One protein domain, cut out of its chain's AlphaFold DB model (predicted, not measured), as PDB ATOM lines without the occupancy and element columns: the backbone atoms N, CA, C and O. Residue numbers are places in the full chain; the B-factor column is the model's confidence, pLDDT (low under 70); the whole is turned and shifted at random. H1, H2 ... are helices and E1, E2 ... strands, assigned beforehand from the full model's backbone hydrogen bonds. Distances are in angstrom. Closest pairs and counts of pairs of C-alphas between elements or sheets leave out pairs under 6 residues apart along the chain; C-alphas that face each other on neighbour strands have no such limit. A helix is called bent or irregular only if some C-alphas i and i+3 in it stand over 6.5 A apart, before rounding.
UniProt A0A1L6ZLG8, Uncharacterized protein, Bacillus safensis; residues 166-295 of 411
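Overview. This is residues 166 to 295 of the 411 residues of an uncharacterized protein of Bacillus safensis (UniProt A0A1L6ZLG8). One long helix, H1, runs through the middle; the bent helix H2 folds back over one side of it, and on the opposite side lie a cluster of three crossing helices, H4, H5 and H6, and the hairpin of E1 and E2 alongside H1 residues 180 to 191. H3 packs on H1 near its beginning, between H2 and the cluster along the chain. The printed part has 130 residues, with six named helices and two named strands in the order H1, H2, H3, H4, E1, E2, H5, H6; the sheet E1 - E2 is antiparallel and the class is mostly helix. The whole is compact, with a radius of gyration of the C-alphas of 16.1 A and spans of 49 by 36 by 23 A.

Arrangement. Begin with H1, residues 166 to 192. H2, residues 203 to 227, was assigned as one helix by its hydrogen bonds but is bent: C-alphas 217 and 220 are 7.9 A apart, and its arms H2a, 203 to 217, and H2b, 220 to 227, are only just about perpendicular at 71 degrees. H1 touches H2a with residues 182 to 190 alone, at a steep tilt of 46 degrees, opposite ways; the closest C-alphas are those of Leu 186 and Asn 211, 5.9 A. H1 only just touches H2b, with 3 pairs of C-alphas within 8 A, the closest Arg 174 and Phe 226 at 7.1 A. H3, residues 231 to 239, touches H1 at a steep tilt of 60 degrees, closest at C-alphas 234 and 173, 6.5 A. E1, residues 254 to 259, and E2, residues 265 to 269, form an antiparallel hairpin; look for N 258 and O 266, 2.9 A, and N 268 and O 256, 2.9 A. H6, residues 280 to 295, touches H4, residues 242 to 249, with its residues 289 to 294 alone, closest at C-alphas 290 and 248, 4.6 A. H5, residues 270 to 275, and H6 form a helical hairpin and only just touch, with 3 pairs within 8 A, the closest C-alphas 275 and 283 at 6.0 A. Every O i to N i+4 pair is within hydrogen-bond range in H1, H2a, H2b, H3, H4 and H5; in H6, 11 of 12 are.

Along the chain. Find C-alpha 166 at (183.624, -44.107, 361.955); H1 runs 38.7 A from there. H2a spans 21.1 A, H2b 11.1 A, H3 12.3 A, H4 10.2 A, E1 12.5 A, E2 12.3 A and H5 8.5 A. H6 spans 19.8 A to C-alpha 295 at (176.387, -43.243, 335.592) and is only just irregular, with C-alphas 292 and 295 6.7 A apart.

Size, cuts and confidence. The two C-alphas farthest apart are those of Pro 166 and Met 199, 49.2 A. The printed part has no cut and no long link. Confidence is under 70 at residues 194 to 202 and at 261.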
ATOM      1  N   PRO A 166     182.602 -45.155 361.834       95.81
ATOM      2  CA  PRO A 166     183.624 -44.107 361.955       95.81
ATOM      3  C   PRO A 166     185.033 -44.576 361.566       95.81
ATOM      4  O   PRO A 166     185.817 -43.798 361.023       95.81
ATOM      5  N   ASP A 167     185.353 -45.856 361.775       94.75
ATOM      6  CA  ASP A 167     186.637 -46.432 361.361       94.75
ATOM      7  C   ASP A 167     186.792 -46.435 359.835       94.75
ATOM      8  O   ASP A 167     187.852 -46.084 359.310       94.75
ATOM      9  N   LYS A 168     185.717 -46.766 359.109       95.69
ATOM     10  CA  LYS A 168     185.699 -46.725 357.644       95.69
ATOM     11  C   LYS A 168     185.773 -45.293 357.130       95.69
ATOM     12  O   LYS A 168     186.511 -45.035 356.182       95.69
ATOM     13  N   LEU A 169     185.083 -44.351 357.778       96.56
ATOM     14  CA  LEU A 169     185.219 -42.928 357.459       96.56
ATOM     15  C   LEU A 169     186.667 -42.459 357.623       96.56
ATOM     16  O   LEU A 169     187.223 -41.825 356.729       96.56
ATOM     17  N   LYS A 170     187.295 -42.774 358.760       94.44
ATOM     18  CA  LYS A 170     188.684 -42.386 359.020       94.44
ATOM     19  C   LYS A 170     189.621 -42.961 357.958       94.44
ATOM     20  O   LYS A 170     190.509 -42.256 357.479       94.44
ATOM     21  N   HIS A 171     189.402 -44.215 357.567       93.06
ATOM     22  CA  HIS A 171     190.164 -44.878 356.512       93.06
ATOM     23  C   HIS A 171     189.985 -44.205 355.144       93.06
ATOM     24  O   HIS A 171     190.978 -43.874 354.498       93.06
ATOM     25  N   LEU A 172     188.741 -43.893 354.763       95.56
ATOM     26  CA  LEU A 172     188.393 -43.148 353.550       95.56
ATOM     27  C   LEU A 172     189.120 -41.800 353.487       95.56
ATOM     28  O   LEU A 172     189.847 -41.510 352.538       95.56
ATOM     29  N   LEU A 173     188.957 -40.975 354.524       95.19
ATOM     30  CA  LEU A 173     189.536 -39.632 354.589       95.19
ATOM     31  C   LEU A 173     191.063 -39.678 354.524       95.19
ATOM     32  O   LEU A 173     191.692 -38.854 353.857       95.19
ATOM     33  N   ARG A 174     191.666 -40.675 355.176       92.56
ATOM     34  CA  ARG A 174     193.106 -40.905 355.114       92.56
ATOM     35  C   ARG A 174     193.558 -41.286 353.709       92.56
ATOM     36  O   ARG A 174     194.568 -40.751 353.261       92.56
ATOM     37  N   ALA A 175     192.827 -42.158 353.012       92.62
ATOM     38  CA  ALA A 175     193.143 -42.543 351.639       92.62
ATOM     39  C   ALA A 175     193.084 -41.336 350.688       92.62
ATOM     40  O   ALA A 175     194.011 -41.132 349.903       92.62
ATOM     41  N   PHE A 176     192.059 -40.487 350.806       92.62
ATOM     42  CA  PHE A 176     191.960 -39.241 350.036       92.62
ATOM     43  C   PHE A 176     193.124 -38.298 350.340       92.62
ATOM     44  O   PHE A 176     193.815 -37.851 349.426       92.62
ATOM     45  N   CYS A 177     193.377 -38.027 351.622       90.31
ATOM     46  CA  CYS A 177     194.459 -37.146 352.055       90.31
ATOM     47  C   CYS A 177     195.822 -37.632 351.536       90.31
ATOM     48  O   CYS A 177     196.619 -36.846 351.021       90.31
ATOM     49  N   LEU A 178     196.059 -38.942 351.609       89.38
ATOM     50  CA  LEU A 178     197.307 -39.558 351.193       89.38
ATOM     51  C   LEU A 178     197.531 -39.462 349.688       89.38
ATOM     52  O   LEU A 178     198.590 -39.018 349.249       89.38
ATOM     53  N   ASN A 179     196.537 -39.858 348.897       90.44
ATOM     54  CA  ASN A 179     196.646 -39.818 347.444       90.44
ATOM     55  C   ASN A 179     196.725 -38.373 346.934       90.44
ATOM     56  O   ASN A 179     197.521 -38.079 346.042       90.44
ATOM     57  N   ASN A 180     195.995 -37.442 347.558       90.56
ATOM     58  CA  ASN A 180     196.127 -36.013 347.277       90.56
ATOM     59  C   ASN A 180     197.561 -35.531 347.533       90.56
ATOM     60  O   ASN A 180     198.119 -34.794 346.724       90.56
ATOM     61  N   TRP A 181     198.187 -35.978 348.624       88.94
ATOM     62  CA  TRP A 181     199.566 -35.616 348.928       88.94
ATOM     63  C   TRP A 181     200.568 -36.200 347.926       88.94
ATOM     64  O   TRP A 181     201.439 -35.461 347.462       88.94
ATOM     65  N   LYS A 182     200.408 -37.473 347.531       89.56
ATOM     66  CA  LYS A 182     201.219 -38.102 346.471       89.56
ATOM     67  C   LYS A 182     201.150 -37.312 345.162       89.56
ATOM     68  O   LYS A 182     202.179 -37.096 344.531       89.56
ATOM     69  N   VAL A 183     199.957 -36.868 344.760       90.25
ATOM     70  CA  VAL A 183     199.779 -36.077 343.531       90.25
ATOM     71  C   VAL A 183     200.375 -34.679 343.665       90.25
ATOM     72  O   VAL A 183     201.035 -34.224 342.737       90.25
ATOM     73  N   ASN A 184     200.209 -34.011 344.807       90.00
ATOM     74  CA  ASN A 184     200.786 -32.681 345.017       90.00
ATOM     75  C   ASN A 184     202.324 -32.720 345.020       90.00
ATOM     76  O   ASN A 184     202.967 -31.810 344.499       90.00
ATOM     77  N   HIS A 185     202.931 -33.767 345.594       89.88
ATOM     78  CA  HIS A 185     204.383 -33.938 345.531       89.88
ATOM     79  C   HIS A 185     204.850 -34.235 344.102       89.88
ATOM     80  O   HIS A 185     205.803 -33.616 343.634       89.88
ATOM     81  N   LEU A 186     204.130 -35.098 343.381       89.56
ATOM     82  CA  LEU A 186     204.390 -35.368 341.971       89.56
ATOM     83  C   LEU A 186     204.321 -34.094 341.117       89.56
ATOM     84  O   LEU A 186     205.202 -33.852 340.298       89.56
ATOM     85  N   GLU A 187     203.301 -33.261 341.327       89.19
ATOM     86  CA  GLU A 187     203.166 -31.970 340.653       89.19
ATOM     87  C   GLU A 187     204.367 -31.061 340.932       89.19
ATOM     88  O   GLU A 187     204.923 -30.475 340.003       89.19
ATOM     89  N   HIS A 188     204.812 -30.989 342.188       88.25
ATOM     90  CA  HIS A 188     205.993 -30.220 342.567       88.25
ATOM     91  C   HIS A 188     207.263 -30.726 341.869       88.25
ATOM     92  O   HIS A 188     207.994 -29.925 341.291       88.25
ATOM     93  N   LEU A 189     207.500 -32.044 341.852       86.69
ATOM     94  CA  LEU A 189     208.638 -32.645 341.145       86.69
ATOM     95  C   LEU A 189     208.609 -32.302 339.649       86.69
ATOM     96  O   LEU A 189     209.625 -31.899 339.077       86.69
ATOM     97  N   LEU A 190     207.437 -32.391 339.016       83.94
ATOM     98  CA  LEU A 190     207.262 -32.023 337.609       83.94
ATOM     99  C   LEU A 190     207.571 -30.538 337.361       83.94
ATOM    100  O   LEU A 190     208.213 -30.211 336.363       83.94
ATOM    101  N   GLN A 191     207.165 -29.642 338.266       82.56
ATOM    102  CA  GLN A 191     207.428 -28.202 338.158       82.56
ATOM    103  C   GLN A 191     208.905 -27.832 338.389       82.56
ATOM    104  O   GLN A 191     209.425 -26.947 337.704       82.56
ATOM    105  N   GLU A 192     209.591 -28.488 339.330       79.50
ATOM    106  CA  GLU A 192     211.006 -28.230 339.641       79.50
ATOM    107  C   GLU A 192     211.966 -28.726 338.559       79.50
ATOM    108  O   GLU A 192     213.076 -28.201 338.418       79.50
ATOM    109  N   THR A 193     211.534 -29.696 337.754       70.62
ATOM    110  CA  THR A 193     212.324 -30.263 336.661       70.62
ATOM    111  C   THR A 193     212.483 -29.234 335.520       70.62
ATOM    112  O   THR A 193     211.743 -29.216 334.535       70.62
ATOM    113  N   ARG A 194     213.449 -28.310 335.657       56.31
ATOM    114  CA  ARG A 194     213.740 -27.229 334.695       56.31
ATOM    115  C   ARG A 194     214.521 -27.712 333.454       56.31
ATOM    116  O   ARG A 194     215.725 -27.909 333.507       56.31
ATOM    117  N   TYR A 195     213.843 -27.710 332.306       54.56
ATOM    118  CA  TYR A 195     214.294 -27.288 330.957       54.56
ATOM    119  C   TYR A 195     215.510 -27.910 330.230       54.56
ATOM    120  O   TYR A 195     215.518 -27.785 329.006       54.56
ATOM    121  N   SER A 196     216.509 -28.557 330.840       46.94
ATOM    122  CA  SER A 196     217.754 -28.881 330.096       46.94
ATOM    123  C   SER A 196     217.927 -30.307 329.555       46.94
ATOM    124  O   SER A 196     218.867 -30.518 328.796       46.94
ATOM    125  N   GLU A 197     217.043 -31.270 329.837       50.75
ATOM    126  CA  GLU A 197     217.224 -32.671 329.385       50.75
ATOM    127  C   GLU A 197     215.938 -33.306 328.820       50.75
ATOM    128  O   GLU A 197     215.603 -34.461 329.068       50.75
ATOM    129  N   PHE A 198     215.182 -32.558 328.012       52.91
ATOM    130  CA  PHE A 198     213.981 -33.076 327.337       52.91
ATOM    131  C   PHE A 198     214.307 -33.958 326.112       52.91
ATOM    132  O   PHE A 198     213.903 -33.633 324.995       52.91
ATOM    133  N   MET A 199     215.030 -35.068 326.310       51.69
ATOM    134  CA  MET A 199     215.344 -36.045 325.250       51.69
ATOM    135  C   MET A 199     215.048 -37.516 325.605       51.69
ATOM    136  O   MET A 199     215.183 -38.366 324.726       51.69
ATOM    137  N   GLU A 200     214.599 -37.851 326.823       55.94
ATOM    138  CA  GLU A 200     214.397 -39.256 327.218       55.94
ATOM    139  C   GLU A 200     212.933 -39.671 327.434       55.94
ATOM    140  O   GLU A 200     212.180 -39.069 328.197       55.94
ATOM    141  N   ASN A 201     212.556 -40.795 326.814       58.31
ATOM    142  CA  ASN A 201     211.229 -41.418 326.905       58.31
ATOM    143  C   ASN A 201     210.885 -41.996 328.301       58.31
ATOM    144  O   ASN A 201     209.772 -42.484 328.490       58.31
ATOM    145  N   ASN A 202     211.809 -41.969 329.271       69.06
ATOM    146  CA  ASN A 202     211.645 -42.593 330.593       69.06
ATOM    147  C   ASN A 202     211.525 -41.600 331.766       69.06
ATOM    148  O   ASN A 202     211.294 -42.045 332.887       69.06
ATOM    149  N   LEU A 203     211.600 -40.284 331.526       72.31
ATOM    150  CA  LEU A 203     211.605 -39.264 332.587       72.31
ATOM    151  C   LEU A 203     210.385 -39.346 333.519       72.31
ATOM    152  O   LEU A 203     210.537 -39.321 334.733       72.31
ATOM    153  N   PHE A 204     209.170 -39.489 332.977       76.62
ATOM    154  CA  PHE A 204     207.972 -39.592 333.822       76.62
ATOM    155  C   PHE A 204     208.014 -40.815 334.743       76.62
ATOM    156  O   PHE A 204     207.610 -40.707 335.891       76.62
ATOM    157  N   LYS A 205     208.581 -41.938 334.281       80.81
ATOM    158  CA  LYS A 205     208.760 -43.138 335.114       80.81
ATOM    159  C   LYS A 205     209.794 -42.917 336.212       80.81
ATOM    160  O   LYS A 205     209.657 -43.454 337.306       80.81
ATOM    161  N   GLU A 206     210.841 -42.149 335.923       81.38
ATOM    162  CA  GLU A 206     211.842 -41.786 336.922       81.38
ATOM    163  C   GLU A 206     211.249 -40.857 337.985       81.38
ATOM    164  O   GLU A 206     211.411 -41.120 339.172       81.38
ATOM    165  N   ILE A 207     210.488 -39.841 337.574       83.69
ATOM    166  CA  ILE A 207     209.782 -38.933 338.488       83.69
ATOM    167  C   ILE A 207     208.742 -39.696 339.326       83.69
ATOM    168  O   ILE A 207     208.659 -39.486 340.534       83.69
ATOM    169  N   GLU A 208     207.982 -40.619 338.730       83.94
ATOM    170  CA  GLU A 208     207.061 -41.503 339.461       83.94
ATOM    171  C   GLU A 208     207.801 -42.364 340.494       83.94
ATOM    172  O   GLU A 208     207.359 -42.471 341.637       83.94
ATOM    173  N   SER A 209     208.957 -42.928 340.128       86.06
ATOM    174  CA  SER A 209     209.808 -43.699 341.042       86.06
ATOM    175  C   SER A 209     210.334 -42.841 342.198       86.06
ATOM    176  O   SER A 209     210.290 -43.265 343.353       86.06
ATOM    177  N   GLN A 210     210.777 -41.611 341.917       86.25
ATOM    178  CA  GLN A 210     211.203 -40.654 342.942       86.25
ATOM    179  C   GLN A 210     210.048 -40.287 343.884       86.25
ATOM    180  O   GLN A 210     210.228 -40.288 345.103       86.25
ATOM    181  N   ASN A 211     208.853 -40.040 343.339       88.12
ATOM    182  CA  ASN A 211     207.651 -39.754 344.118       88.12
ATOM    183  C   ASN A 211     207.289 -40.925 345.049       88.12
ATOM    184  O   ASN A 211     206.971 -40.716 346.219       88.12
ATOM    185  N   GLU A 212     207.392 -42.162 344.557       85.56
ATOM    186  CA  GLU A 212     207.109 -43.360 345.352       85.56
ATOM    187  C   GLU A 212     208.157 -43.576 346.458       85.56
ATOM    188  O   GLU A 212     207.808 -43.872 347.601       85.56
ATOM    189  N   GLN A 213     209.443 -43.342 346.173       88.00
ATOM    190  CA  GLN A 213     210.498 -43.385 347.194       88.00
ATOM    191  C   GLN A 213     210.292 -42.319 348.278       88.00
ATOM    192  O   GLN A 213     210.403 -42.621 349.472       88.00
ATOM    193  N   TYR A 214     209.950 -41.088 347.883       87.00
ATOM    194  CA  TYR A 214     209.613 -40.020 348.822       87.00
ATOM    195  C   TYR A 214     208.432 -40.424 349.705       87.00
ATOM    196  O   TYR A 214     208.509 -40.308 350.932       87.00
ATOM    197  N   TYR A 215     207.371 -40.967 349.108       84.75
ATOM    198  CA  TYR A 215     206.206 -41.452 349.836       84.75
ATOM    199  C   TYR A 215     206.576 -42.518 350.877       84.75
ATOM    200  O   TYR A 215     206.256 -42.346 352.054       84.75
ATOM    201  N   ILE A 216     207.311 -43.566 350.487       85.12
ATOM    202  CA  ILE A 216     207.742 -44.634 351.406       85.12
ATOM    203  C   ILE A 216     208.529 -44.049 352.585       85.12
ATOM    204  O   ILE A 216     208.303 -44.427 353.734       85.12
ATOM    205  N   SER A 217     209.422 -43.092 352.319       86.44
ATOM    206  CA  SER A 217     210.258 -42.480 353.358       86.44
ATOM    207  C   SER A 217     209.499 -41.539 354.306       86.44
ATOM    208  O   SER A 217     209.945 -41.310 355.430       86.44
ATOM    209  N   THR A 218     208.350 -41.000 353.887       86.19
ATOM    210  CA  THR A 218     207.621 -39.953 354.623       86.19
ATOM    211  C   THR A 218     206.241 -40.380 355.124       86.19
ATOM    212  O   THR A 218     205.578 -39.605 355.821       86.19
ATOM    213  N   ILE A 219     205.824 -41.621 354.852       86.44
ATOM    214  CA  ILE A 219     204.489 -42.120 355.189       86.44
ATOM    215  C   ILE A 219     204.156 -41.964 356.677       86.44
ATOM    216  O   ILE A 219     203.087 -41.457 356.995       86.44
ATOM    217  N   GLU A 220     205.068 -42.305 357.593       87.88
ATOM    218  CA  GLU A 220     204.836 -42.192 359.044       87.88
ATOM    219  C   GLU A 220     204.640 -40.738 359.501       87.88
ATOM    220  O   GLU A 220     203.771 -40.458 360.326       87.88
ATOM    221  N   ASN A 221     205.373 -39.791 358.905       86.56
ATOM    222  CA  ASN A 221     205.180 -38.360 359.155       86.56
ATOM    223  C   ASN A 221     203.779 -37.916 358.701       86.56
ATOM    224  O   ASN A 221     203.085 -37.192 359.408       86.56
ATOM    225  N   PHE A 222     203.308 -38.417 357.559       87.00
ATOM    226  CA  PHE A 222     201.935 -38.167 357.130       87.00
ATOM    227  C   PHE A 222     200.890 -38.757 358.056       87.00
ATOM    228  O   PHE A 222     199.906 -38.080 358.350       87.00
ATOM    229  N   LYS A 223     201.098 -39.987 358.544       87.38
ATOM    230  CA  LYS A 223     200.186 -40.583 359.524       87.38
ATOM    231  C   LYS A 223     200.047 -39.657 360.732       87.38
ATOM    232  O   LYS A 223     198.925 -39.401 361.138       87.38
ATOM    233  N   ALA A 224     201.153 -39.108 361.236       88.06
ATOM    234  CA  ALA A 224     201.125 -38.141 362.330       88.06
ATOM    235  C   ALA A 224     200.365 -36.853 361.958       88.06
ATOM    236  O   ALA A 224     199.444 -36.470 362.673       88.06
ATOM    237  N   LYS A 225     200.667 -36.236 360.805       88.19
ATOM    238  CA  LYS A 225     199.989 -35.010 360.331       88.19
ATOM    239  C   LYS A 225     198.483 -35.173 360.131       88.19
ATOM    240  O   LYS A 225     197.732 -34.225 360.343       88.19
ATOM    241  N   PHE A 226     198.035 -36.349 359.700       91.50
ATOM    242  CA  PHE A 226     196.610 -36.635 359.557       91.50
ATOM    243  C   PHE A 226     195.890 -36.579 360.914       91.50
ATOM    244  O   PHE A 226     194.811 -35.997 361.009       91.50
ATOM    245  N   GLU A 227     196.516 -37.124 361.963       91.94
ATOM    246  CA  GLU A 227     195.976 -37.165 363.329       91.94
ATOM    247  C   GLU A 227     196.035 -35.803 364.053       91.94
ATOM    248  O   GLU A 227     195.350 -35.611 365.052       91.94
ATOM    249  N   GLU A 228     196.815 -34.830 363.559       92.12
ATOM    250  CA  GLU A 228     196.860 -33.461 364.112       92.12
ATOM    251  C   GLU A 228     195.573 -32.657 363.856       92.12
ATOM    252  O   GLU A 228     195.346 -31.617 364.480       92.12
ATOM    253  N   ARG A 229     194.733 -33.098 362.912       92.62
ATOM    254  CA  ARG A 229     193.486 -32.428 362.523       92.62
ATOM    255  C   ARG A 229     192.274 -33.253 362.952       92.62
ATOM    256  O   ARG A 229     192.326 -34.478 362.992       92.62
ATOM    257  N   SER A 230     191.163 -32.575 363.247       93.94
ATOM    258  CA  SER A 230     189.905 -33.249 363.581       93.94
ATOM    259  C   SER A 230     189.299 -33.955 362.365       93.94
ATOM    260  O   SER A 230     189.538 -33.570 361.218       93.94
ATOM    261  N   ILE A 231     188.463 -34.964 362.619       93.00
ATOM    262  CA  ILE A 231     187.694 -35.643 361.569       93.00
ATOM    263  C   ILE A 231     186.788 -34.635 360.841       93.00
ATOM    264  O   ILE A 231     186.812 -34.598 359.614       93.00
ATOM    265  N   ASP A 232     186.122 -33.729 361.564       94.06
ATOM    266  CA  ASP A 232     185.293 -32.651 360.991       94.06
ATOM    267  C   ASP A 232     186.033 -31.792 359.955       94.06
ATOM    268  O   ASP A 232     185.480 -31.418 358.915       94.06
ATOM    269  N   TYR A 233     187.305 -31.476 360.227       94.56
ATOM    270  CA  TYR A 233     188.142 -30.711 359.305       94.56
ATOM    271  C   TYR A 233     188.352 -31.478 357.994       94.56
ATOM    272  O   TYR A 233     188.234 -30.907 356.903       94.56
ATOM    273  N   TRP A 234     188.631 -32.779 358.095       94.56
ATOM    274  CA  TRP A 234     188.830 -33.643 356.937       94.56
ATOM    275  C   TRP A 234     187.538 -33.880 356.155       94.56
ATOM    276  O   TRP A 234     187.579 -33.832 354.927       94.56
ATOM    277  N   ILE A 235     186.399 -34.057 356.836       95.06
ATOM    278  CA  ILE A 235     185.076 -34.135 356.200       95.06
ATOM    279  C   ILE A 235     184.826 -32.870 355.377       95.06
ATOM    280  O   ILE A 235     184.572 -32.965 354.179       95.06
ATOM    281  N   THR A 236     184.959 -31.688 355.987       94.56
ATOM    282  CA  THR A 236     184.708 -30.402 355.309       94.56
ATOM    283  C   THR A 236     185.593 -30.247 354.071       94.56
ATOM    284  O   THR A 236     185.105 -29.961 352.980       94.56
ATOM    285  N   THR A 237     186.888 -30.539 354.215       93.38
ATOM    286  CA  THR A 237     187.852 -30.477 353.108       93.38
ATOM    287  C   THR A 237     187.486 -31.443 351.977       93.38
ATOM    288  O   THR A 237     187.628 -31.104 350.806       93.38
ATOM    289  N   CYS A 238     186.997 -32.640 352.308       93.56
ATOM    290  CA  CYS A 238     186.609 -33.653 351.329       93.56
ATOM    291  C   CYS A 238     185.281 -33.330 350.621       93.56
ATOM    292  O   CYS A 238     185.117 -33.661 349.448       93.56
ATOM    293  N   ILE A 239     184.340 -32.670 351.306       95.00
ATOM    294  CA  ILE A 239     183.075 -32.196 350.719       95.00
ATOM    295  C   ILE A 239     183.325 -31.084 349.694       95.00
ATOM    296  O   ILE A 239     182.647 -31.024 348.667       95.00
ATOM    297  N   ASP A 240     184.286 -30.205 349.978       93.69
ATOM    298  CA  ASP A 240     184.610 -29.044 349.145       93.69
ATOM    299  C   ASP A 240     185.657 -29.331 348.052       93.69
ATOM    300  O   ASP A 240     185.930 -28.453 347.230       93.69
ATOM    301  N   ASP A 241     186.233 -30.538 347.998       93.50
ATOM    302  CA  ASP A 241     187.232 -30.903 346.985       93.50
ATOM    303  C   ASP A 241     186.587 -30.984 345.590       93.50
ATOM    304  O   ASP A 241     185.827 -31.900 345.260       93.50
ATOM    305  N   THR A 242     186.928 -30.022 344.732       92.31
ATOM    306  CA  THR A 242     186.390 -29.912 343.373       92.31
ATOM    307  C   THR A 242     186.710 -31.127 342.510       92.31
ATOM    308  O   THR A 242     185.885 -31.510 341.691       92.31
ATOM    309  N   ASN A 243     187.856 -31.783 342.708       92.75
ATOM    310  CA  ASN A 243     188.222 -32.972 341.935       92.75
ATOM    311  C   ASN A 243     187.344 -34.175 342.289       92.75
ATOM    312  O   ASN A 243     187.022 -34.995 341.426       92.75
ATOM    313  N   VAL A 244     186.947 -34.276 343.559       93.44
ATOM    314  CA  VAL A 244     186.012 -35.300 344.039       93.44
ATOM    315  C   VAL A 244     184.634 -35.059 343.433       93.44
ATOM    316  O   VAL A 244     184.036 -35.968 342.859       93.44
ATOM    317  N   LEU A 245     184.156 -33.813 343.480       94.38
ATOM    318  CA  LEU A 245     182.871 -33.441 342.889       94.38
ATOM    319  C   LEU A 245     182.858 -33.638 341.366       94.38
ATOM    320  O   LEU A 245     181.908 -34.211 340.836       94.38
ATOM    321  N   ASP A 246     183.920 -33.250 340.660       93.25
ATOM    322  CA  ASP A 246     184.042 -33.456 339.214       93.25
ATOM    323  C   ASP A 246     184.057 -34.948 338.852       93.25
ATOM    324  O   ASP A 246     183.447 -35.357 337.858       93.25
ATOM    325  N   TYR A 247     184.681 -35.789 339.685       93.75
ATOM    326  CA  TYR A 247     184.582 -37.241 339.552       93.75
ATOM    327  C   TYR A 247     183.145 -37.737 339.759       93.75
ATOM    328  O   TYR A 247     182.676 -38.576 338.994       93.75
ATOM    329  N   PHE A 248     182.393 -37.213 340.719       94.75
ATOM    330  CA  PHE A 248     180.990 -37.603 340.898       94.75
ATOM    331  C   PHE A 248     180.037 -37.037 339.846       94.75
ATOM    332  O   PHE A 248     178.921 -37.537 339.730       94.75
ATOM    333  N   LEU A 249     180.464 -36.045 339.064       92.12
ATOM    334  CA  LEU A 249     179.682 -35.418 337.994       92.12
ATOM    335  C   LEU A 249     180.092 -35.881 336.591       92.12
ATOM    336  O   LEU A 249     179.457 -35.501 335.610       92.12
ATOM    337  N   GLY A 250     181.156 -36.682 336.483       83.06
ATOM    338  CA  GLY A 250     181.639 -37.242 335.221       83.06
ATOM    339  C   GLY A 250     182.118 -36.216 334.194       83.06
ATOM    340  O   GLY A 250     182.304 -36.556 333.023       83.06
ATOM    341  N   ILE A 251     182.373 -34.985 334.633       74.38
ATOM    342  CA  ILE A 251     183.091 -33.986 333.852       74.38
ATOM    343  C   ILE A 251     184.489 -34.562 333.627       74.38
ATOM    344  O   ILE A 251     185.181 -34.886 334.596       74.38
ATOM    345  N   ASN A 252     184.887 -34.750 332.361       71.88
ATOM    346  CA  ASN A 252     186.230 -35.226 332.030       71.88
ATOM    347  C   ASN A 252     187.245 -34.207 332.560       71.88
ATOM    348  O   ASN A 252     187.473 -33.162 331.952       71.88
ATOM    349  N   SER A 253     187.773 -34.501 333.739       85.19
ATOM    350  CA  SER A 253     188.565 -33.601 334.561       85.19
ATOM    351  C   SER A 253     189.897 -34.269 334.848       85.19
ATOM    352  O   SER A 253     189.994 -35.471 335.135       85.19
ATOM    353  N   MET A 254     190.946 -33.471 334.707       90.31
ATOM    354  CA  MET A 254     192.299 -33.907 334.991       90.31
ATOM    355  C   MET A 254     192.584 -33.620 336.455       90.31
ATOM    356  O   MET A 254     192.466 -32.478 336.887       90.31
ATOM    357  N   ARG A 255     192.988 -34.658 337.185       92.06
ATOM    358  CA  ARG A 255     193.566 -34.531 338.519       92.06
ATOM    359  C   ARG A 255     194.898 -33.788 338.454       92.06
ATOM    360  O   ARG A 255     195.190 -32.965 339.310       92.06
ATOM    361  N   LEU A 256     195.699 -34.101 337.435       90.25
ATOM    362  CA  LEU A 256     196.979 -33.465 337.158       90.25
ATOM    363  C   LEU A 256     197.158 -33.336 335.647       90.25
ATOM    364  O   LEU A 256     196.949 -34.297 334.905       90.25
ATOM    365  N   SER A 257     197.555 -32.152 335.186       89.12
ATOM    366  CA  SER A 257     197.903 -31.916 333.789       89.12
ATOM    367  C   SER A 257     199.177 -31.096 333.714       89.12
ATOM    368  O   SER A 257     199.196 -29.923 334.074       89.12
ATOM    369  N   PHE A 258     200.244 -31.720 333.228       85.12
ATOM    370  CA  PHE A 258     201.534 -31.078 333.046       85.12
ATOM    371  C   PHE A 258     201.946 -31.174 331.580       85.12
ATOM    372  O   PHE A 258     201.873 -32.241 330.973       85.12
ATOM    373  N   SER A 259     202.349 -30.051 330.990       81.25
ATOM    374  CA  SER A 259     202.836 -29.996 329.611       81.25
ATOM    375  C   SER A 259     204.245 -29.433 329.588       81.25
ATOM    376  O   SER A 259     204.521 -28.401 330.194       81.25
ATOM    377  N   THR A 260     205.132 -30.104 328.867       72.25
ATOM    378  CA  THR A 260     206.512 -29.664 328.680       72.25
ATOM    379  C   THR A 260     206.608 -28.668 327.524       72.25
ATOM    380  O   THR A 260     205.714 -28.582 326.678       72.25
ATOM    381  N   ILE A 261     207.730 -27.951 327.440       69.88
ATOM    382  CA  ILE A 261     208.041 -27.023 326.335       69.88
ATOM    383  C   ILE A 261     207.986 -27.705 324.971       69.88
ATOM    384  O   ILE A 261     207.514 -27.122 323.999       69.88
ATOM    385  N   ASN A 262     208.436 -28.957 324.914       71.19
ATOM    386  CA  ASN A 262     208.486 -29.745 323.685       71.19
ATOM    387  C   ASN A 262     207.124 -30.386 323.352       71.19
ATOM    388  O   ASN A 262     207.030 -31.186 322.424       71.19
ATOM    389  N   GLY A 263     206.065 -30.059 324.105       73.44
ATOM    390  CA  GLY A 263     204.701 -30.524 323.862       73.44
ATOM    391  C   GLY A 263     204.370 -31.909 324.426       73.44
ATOM    392  O   GLY A 263     203.273 -32.404 324.165       73.44
ATOM    393  N   LEU A 264     205.263 -32.533 325.208       75.19
ATOM    394  CA  LEU A 264     204.938 -33.775 325.921       75.19
ATOM    395  C   LEU A 264     203.934 -33.472 327.032       75.19
ATOM    396  O   LEU A 264     204.090 -32.492 327.758       75.19
ATOM    397  N   LYS A 265     202.917 -34.321 327.176       82.25
ATOM    398  CA  LYS A 265     201.864 -34.162 328.182       82.25
ATOM    399  C   LYS A 265     201.882 -35.329 329.157       82.25
ATOM    400  O   LYS A 265     201.846 -36.478 328.726       82.25
ATOM    401  N   TYR A 266     201.875 -35.017 330.445       85.12
ATOM    402  CA  TYR A 266     201.620 -35.959 331.524       85.12
ATOM    403  C   TYR A 266     200.253 -35.652 332.123       85.12
ATOM    404  O   TYR A 266     199.981 -34.516 332.521       85.12
ATOM    405  N   LEU A 267     199.370 -36.646 332.104       88.38
ATOM    406  CA  LEU A 267     197.963 -36.491 332.446       88.38
ATOM    407  C   LEU A 267     197.565 -37.583 333.433       88.38
ATOM    408  O   LEU A 267     197.691 -38.765 333.127       88.38
ATOM    409  N   ILE A 268     197.013 -37.173 334.569       90.56
ATOM    410  CA  ILE A 268     196.290 -38.058 335.478       90.56
ATOM    411  C   ILE A 268     194.844 -37.585 335.466       90.56
ATOM    412  O   ILE A 268     194.554 -36.449 335.836       90.56
ATOM    413  N   SER A 269     193.927 -38.440 335.024       92.62
ATOM    414  CA  SER A 269     192.492 -38.160 335.118       92.62
ATOM    415  C   SER A 269     191.997 -38.384 336.547       92.62
ATOM    416  O   SER A 269     192.571 -39.191 337.281       92.62
ATOM    417  N   ASN A 270     190.893 -37.743 336.932       91.94
ATOM    418  CA  ASN A 270     190.259 -38.057 338.214       91.94
ATOM    419  C   ASN A 270     189.844 -39.537 338.304       91.94
ATOM    420  O   ASN A 270     189.985 -40.141 339.358       91.94
ATOM    421  N   ILE A 271     189.430 -40.163 337.195       90.56
ATOM    422  CA  ILE A 271     189.082 -41.593 337.174       90.56
ATOM    423  C   ILE A 271     190.290 -42.459 337.531       90.56
ATOM    424  O   ILE A 271     190.241 -43.198 338.506       90.56
ATOM    425  N   SER A 272     191.389 -42.312 336.787       90.00
ATOM    426  CA  SER A 272     192.618 -43.070 337.043       90.00
ATOM    427  C   SER A 272     193.181 -42.819 338.443       90.00
ATOM    428  O   SER A 272     193.732 -43.735 339.032       90.00
ATOM    429  N   PHE A 273     193.030 -41.600 338.973       91.81
ATOM    430  CA  PHE A 273     193.464 -41.248 340.325       91.81
ATOM    431  C   PHE A 273     192.671 -41.991 341.404       91.81
ATOM    432  O   PHE A 273     193.254 -42.601 342.290       91.81
ATOM    433  N   PHE A 274     191.340 -41.948 341.343       90.56
ATOM    434  CA  PHE A 274     190.498 -42.589 342.352       90.56
ATOM    435  C   PHE A 274     190.543 -44.118 342.261       90.56
ATOM    436  O   PHE A 274     190.439 -44.804 343.272       90.56
ATOM    437  N   GLU A 275     190.746 -44.664 341.062       87.69
ATOM    438  CA  GLU A 275     190.874 -46.107 340.846       87.69
ATOM    439  C   GLU A 275     192.267 -46.662 341.188       87.69
ATOM    440  O   GLU A 275     192.420 -47.879 341.244       87.69
ATOM    441  N   SER A 276     193.267 -45.808 341.450       87.62
ATOM    442  CA  SER A 276     194.620 -46.230 341.845       87.62
ATOM    443  C   SER A 276     194.829 -46.323 343.357       87.62
ATOM    444  O   SER A 276     195.967 -46.448 343.803       87.62
ATOM    445  N   PHE A 277     193.777 -46.172 344.164       90.56
ATOM    446  CA  PHE A 277     193.903 -46.247 345.618       90.56
ATOM    447  C   PHE A 277     194.245 -47.685 346.039       90.56
ATOM    448  O   PHE A 277     193.725 -48.643 345.485       90.56
ATOM    449  N   ASP A 278     195.076 -47.850 347.069       83.94
ATOM    450  CA  ASP A 278     195.454 -49.186 347.564       83.94
ATOM    451  C   ASP A 278     194.333 -49.876 348.376       83.94
ATOM    452  O   ASP A 278     194.471 -51.027 348.787       83.94
ATOM    453  N   ASP A 279     193.225 -49.172 348.639       87.62
ATOM    454  CA  ASP A 279     192.113 -49.646 349.462       87.62
ATOM    455  C   ASP A 279     190.883 -50.014 348.624       87.62
ATOM    456  O   ASP A 279     190.159 -49.145 348.132       87.62
ATOM    457  N   GLU A 280     190.618 -51.317 348.518       92.56
ATOM    458  CA  GLU A 280     189.512 -51.865 347.724       92.56
ATOM    459  C   GLU A 280     188.148 -51.344 348.195       92.56
ATOM    460  O   GLU A 280     187.310 -50.972 347.372       92.56
ATOM    461  N   TRP A 281     187.928 -51.247 349.511       95.25
ATOM    462  CA  TRP A 281     186.657 -50.749 350.037       95.25
ATOM    463  C   TRP A 281     186.412 -49.284 349.647       95.25
ATOM    464  O   TRP A 281     185.318 -48.956 349.192       95.25
ATOM    465  N   THR A 282     187.422 -48.416 349.763       94.88
ATOM    466  CA  THR A 282     187.343 -47.013 349.341       94.88
ATOM    467  C   THR A 282     187.030 -46.908 347.855       94.88
ATOM    468  O   THR A 282     186.142 -46.141 347.487       94.88
ATOM    469  N   ILE A 283     187.713 -47.689 347.008       94.44
ATOM    470  CA  ILE A 283     187.467 -47.701 345.559       94.44
ATOM    471  C   ILE A 283     186.019 -48.091 345.255       94.44
ATOM    472  O   ILE A 283     185.346 -47.428 344.463       94.44
ATOM    473  N   GLU A 284     185.513 -49.154 345.872       96.19
ATOM    474  CA  GLU A 284     184.144 -49.602 345.618       96.19
ATOM    475  C   GLU A 284     183.111 -48.613 346.171       96.19
ATOM    476  O   GLU A 284     182.101 -48.343 345.518       96.19
ATOM    477  N   TYR A 285     183.393 -47.980 347.311       96.38
ATOM    478  CA  TYR A 285     182.534 -46.948 347.881       96.38
ATOM    479  C   TYR A 285     182.420 -45.717 346.967       96.38
ATOM    480  O   TYR A 285     181.314 -45.305 346.617       96.38
ATOM    481  N   ILE A 286     183.540 -45.155 346.498       95.00
ATOM    482  CA  ILE A 286     183.520 -43.976 345.612       95.00
ATOM    483  C   ILE A 286     182.944 -44.302 344.229       95.00
ATOM    484  O   ILE A 286     182.249 -43.468 343.643       95.00
ATOM    485  N   LYS A 287     183.165 -45.521 343.713       95.06
ATOM    486  CA  LYS A 287     182.516 -45.997 342.484       95.06
ATOM    487  C   LYS A 287     181.008 -46.112 342.658       95.06
ATOM    488  O   LYS A 287     180.275 -45.757 341.734       95.06
ATOM    489  N   GLN A 288     180.539 -46.573 343.817       96.44
ATOM    490  CA  GLN A 288     179.113 -46.635 344.119       96.44
ATOM    491  C   GLN A 288     178.498 -45.231 344.144       96.44
ATOM    492  O   GLN A 288     177.512 -45.011 343.442       96.44
ATOM    493  N   ILE A 289     179.126 -44.261 344.820       96.31
ATOM    494  CA  ILE A 289     178.662 -42.863 344.798       96.31
ATOM    495  C   ILE A 289     178.641 -42.323 343.362       96.31
ATOM    496  O   ILE A 289     177.611 -41.839 342.902       96.31
ATOM    497  N   ARG A 290     179.724 -42.494 342.588       94.81
ATOM    498  CA  ARG A 290     179.773 -42.076 341.173       94.81
ATOM    499  C   ARG A 290     178.687 -42.741 340.329       94.81
ATOM    500  O   ARG A 290     178.145 -42.133 339.402       94.81
ATOM    501  N   LYS A 291     178.363 -44.002 340.600       94.75
ATOM    502  CA  LYS A 291     177.268 -44.694 339.924       94.75
ATOM    503  C   LYS A 291     175.933 -44.034 340.254       94.75
ATOM    504  O   LYS A 291     175.160 -43.779 339.337       94.75
ATOM    505  N   GLU A 292     175.697 -43.716 341.519       96.00
ATOM    506  CA  GLU A 292     174.474 -43.095 342.038       96.00
ATOM    507  C   GLU A 292     174.315 -41.609 341.683       96.00
ATOM    508  O   GLU A 292     173.193 -41.098 341.739       96.00
ATOM    509  N   THR A 293     175.391 -40.923 341.283       95.50
ATOM    510  CA  THR A 293     175.385 -39.489 340.940       95.50
ATOM    511  C   THR A 293     175.695 -39.182 339.473       95.50
ATOM    512  O   THR A 293     175.378 -38.091 339.011       95.50
ATOM    513  N   PHE A 294     176.287 -40.094 338.701       93.38
ATOM    514  CA  PHE A 294     176.644 -39.817 337.302       93.38
ATOM    515  C   PHE A 294     176.231 -40.912 336.325       93.38
ATOM    516  O   PHE A 294     175.558 -40.620 335.340       93.38
ATOM    517  N   LEU A 295     176.612 -42.170 336.575       91.81
ATOM    518  CA  LEU A 295     176.387 -43.243 335.592       91.81
ATOM    519  C   LEU A 295     174.915 -43.664 335.525       91.81
ATOM    520  O   LEU A 295     174.350 -43.817 334.444       91.81
TER     521      LEU A 295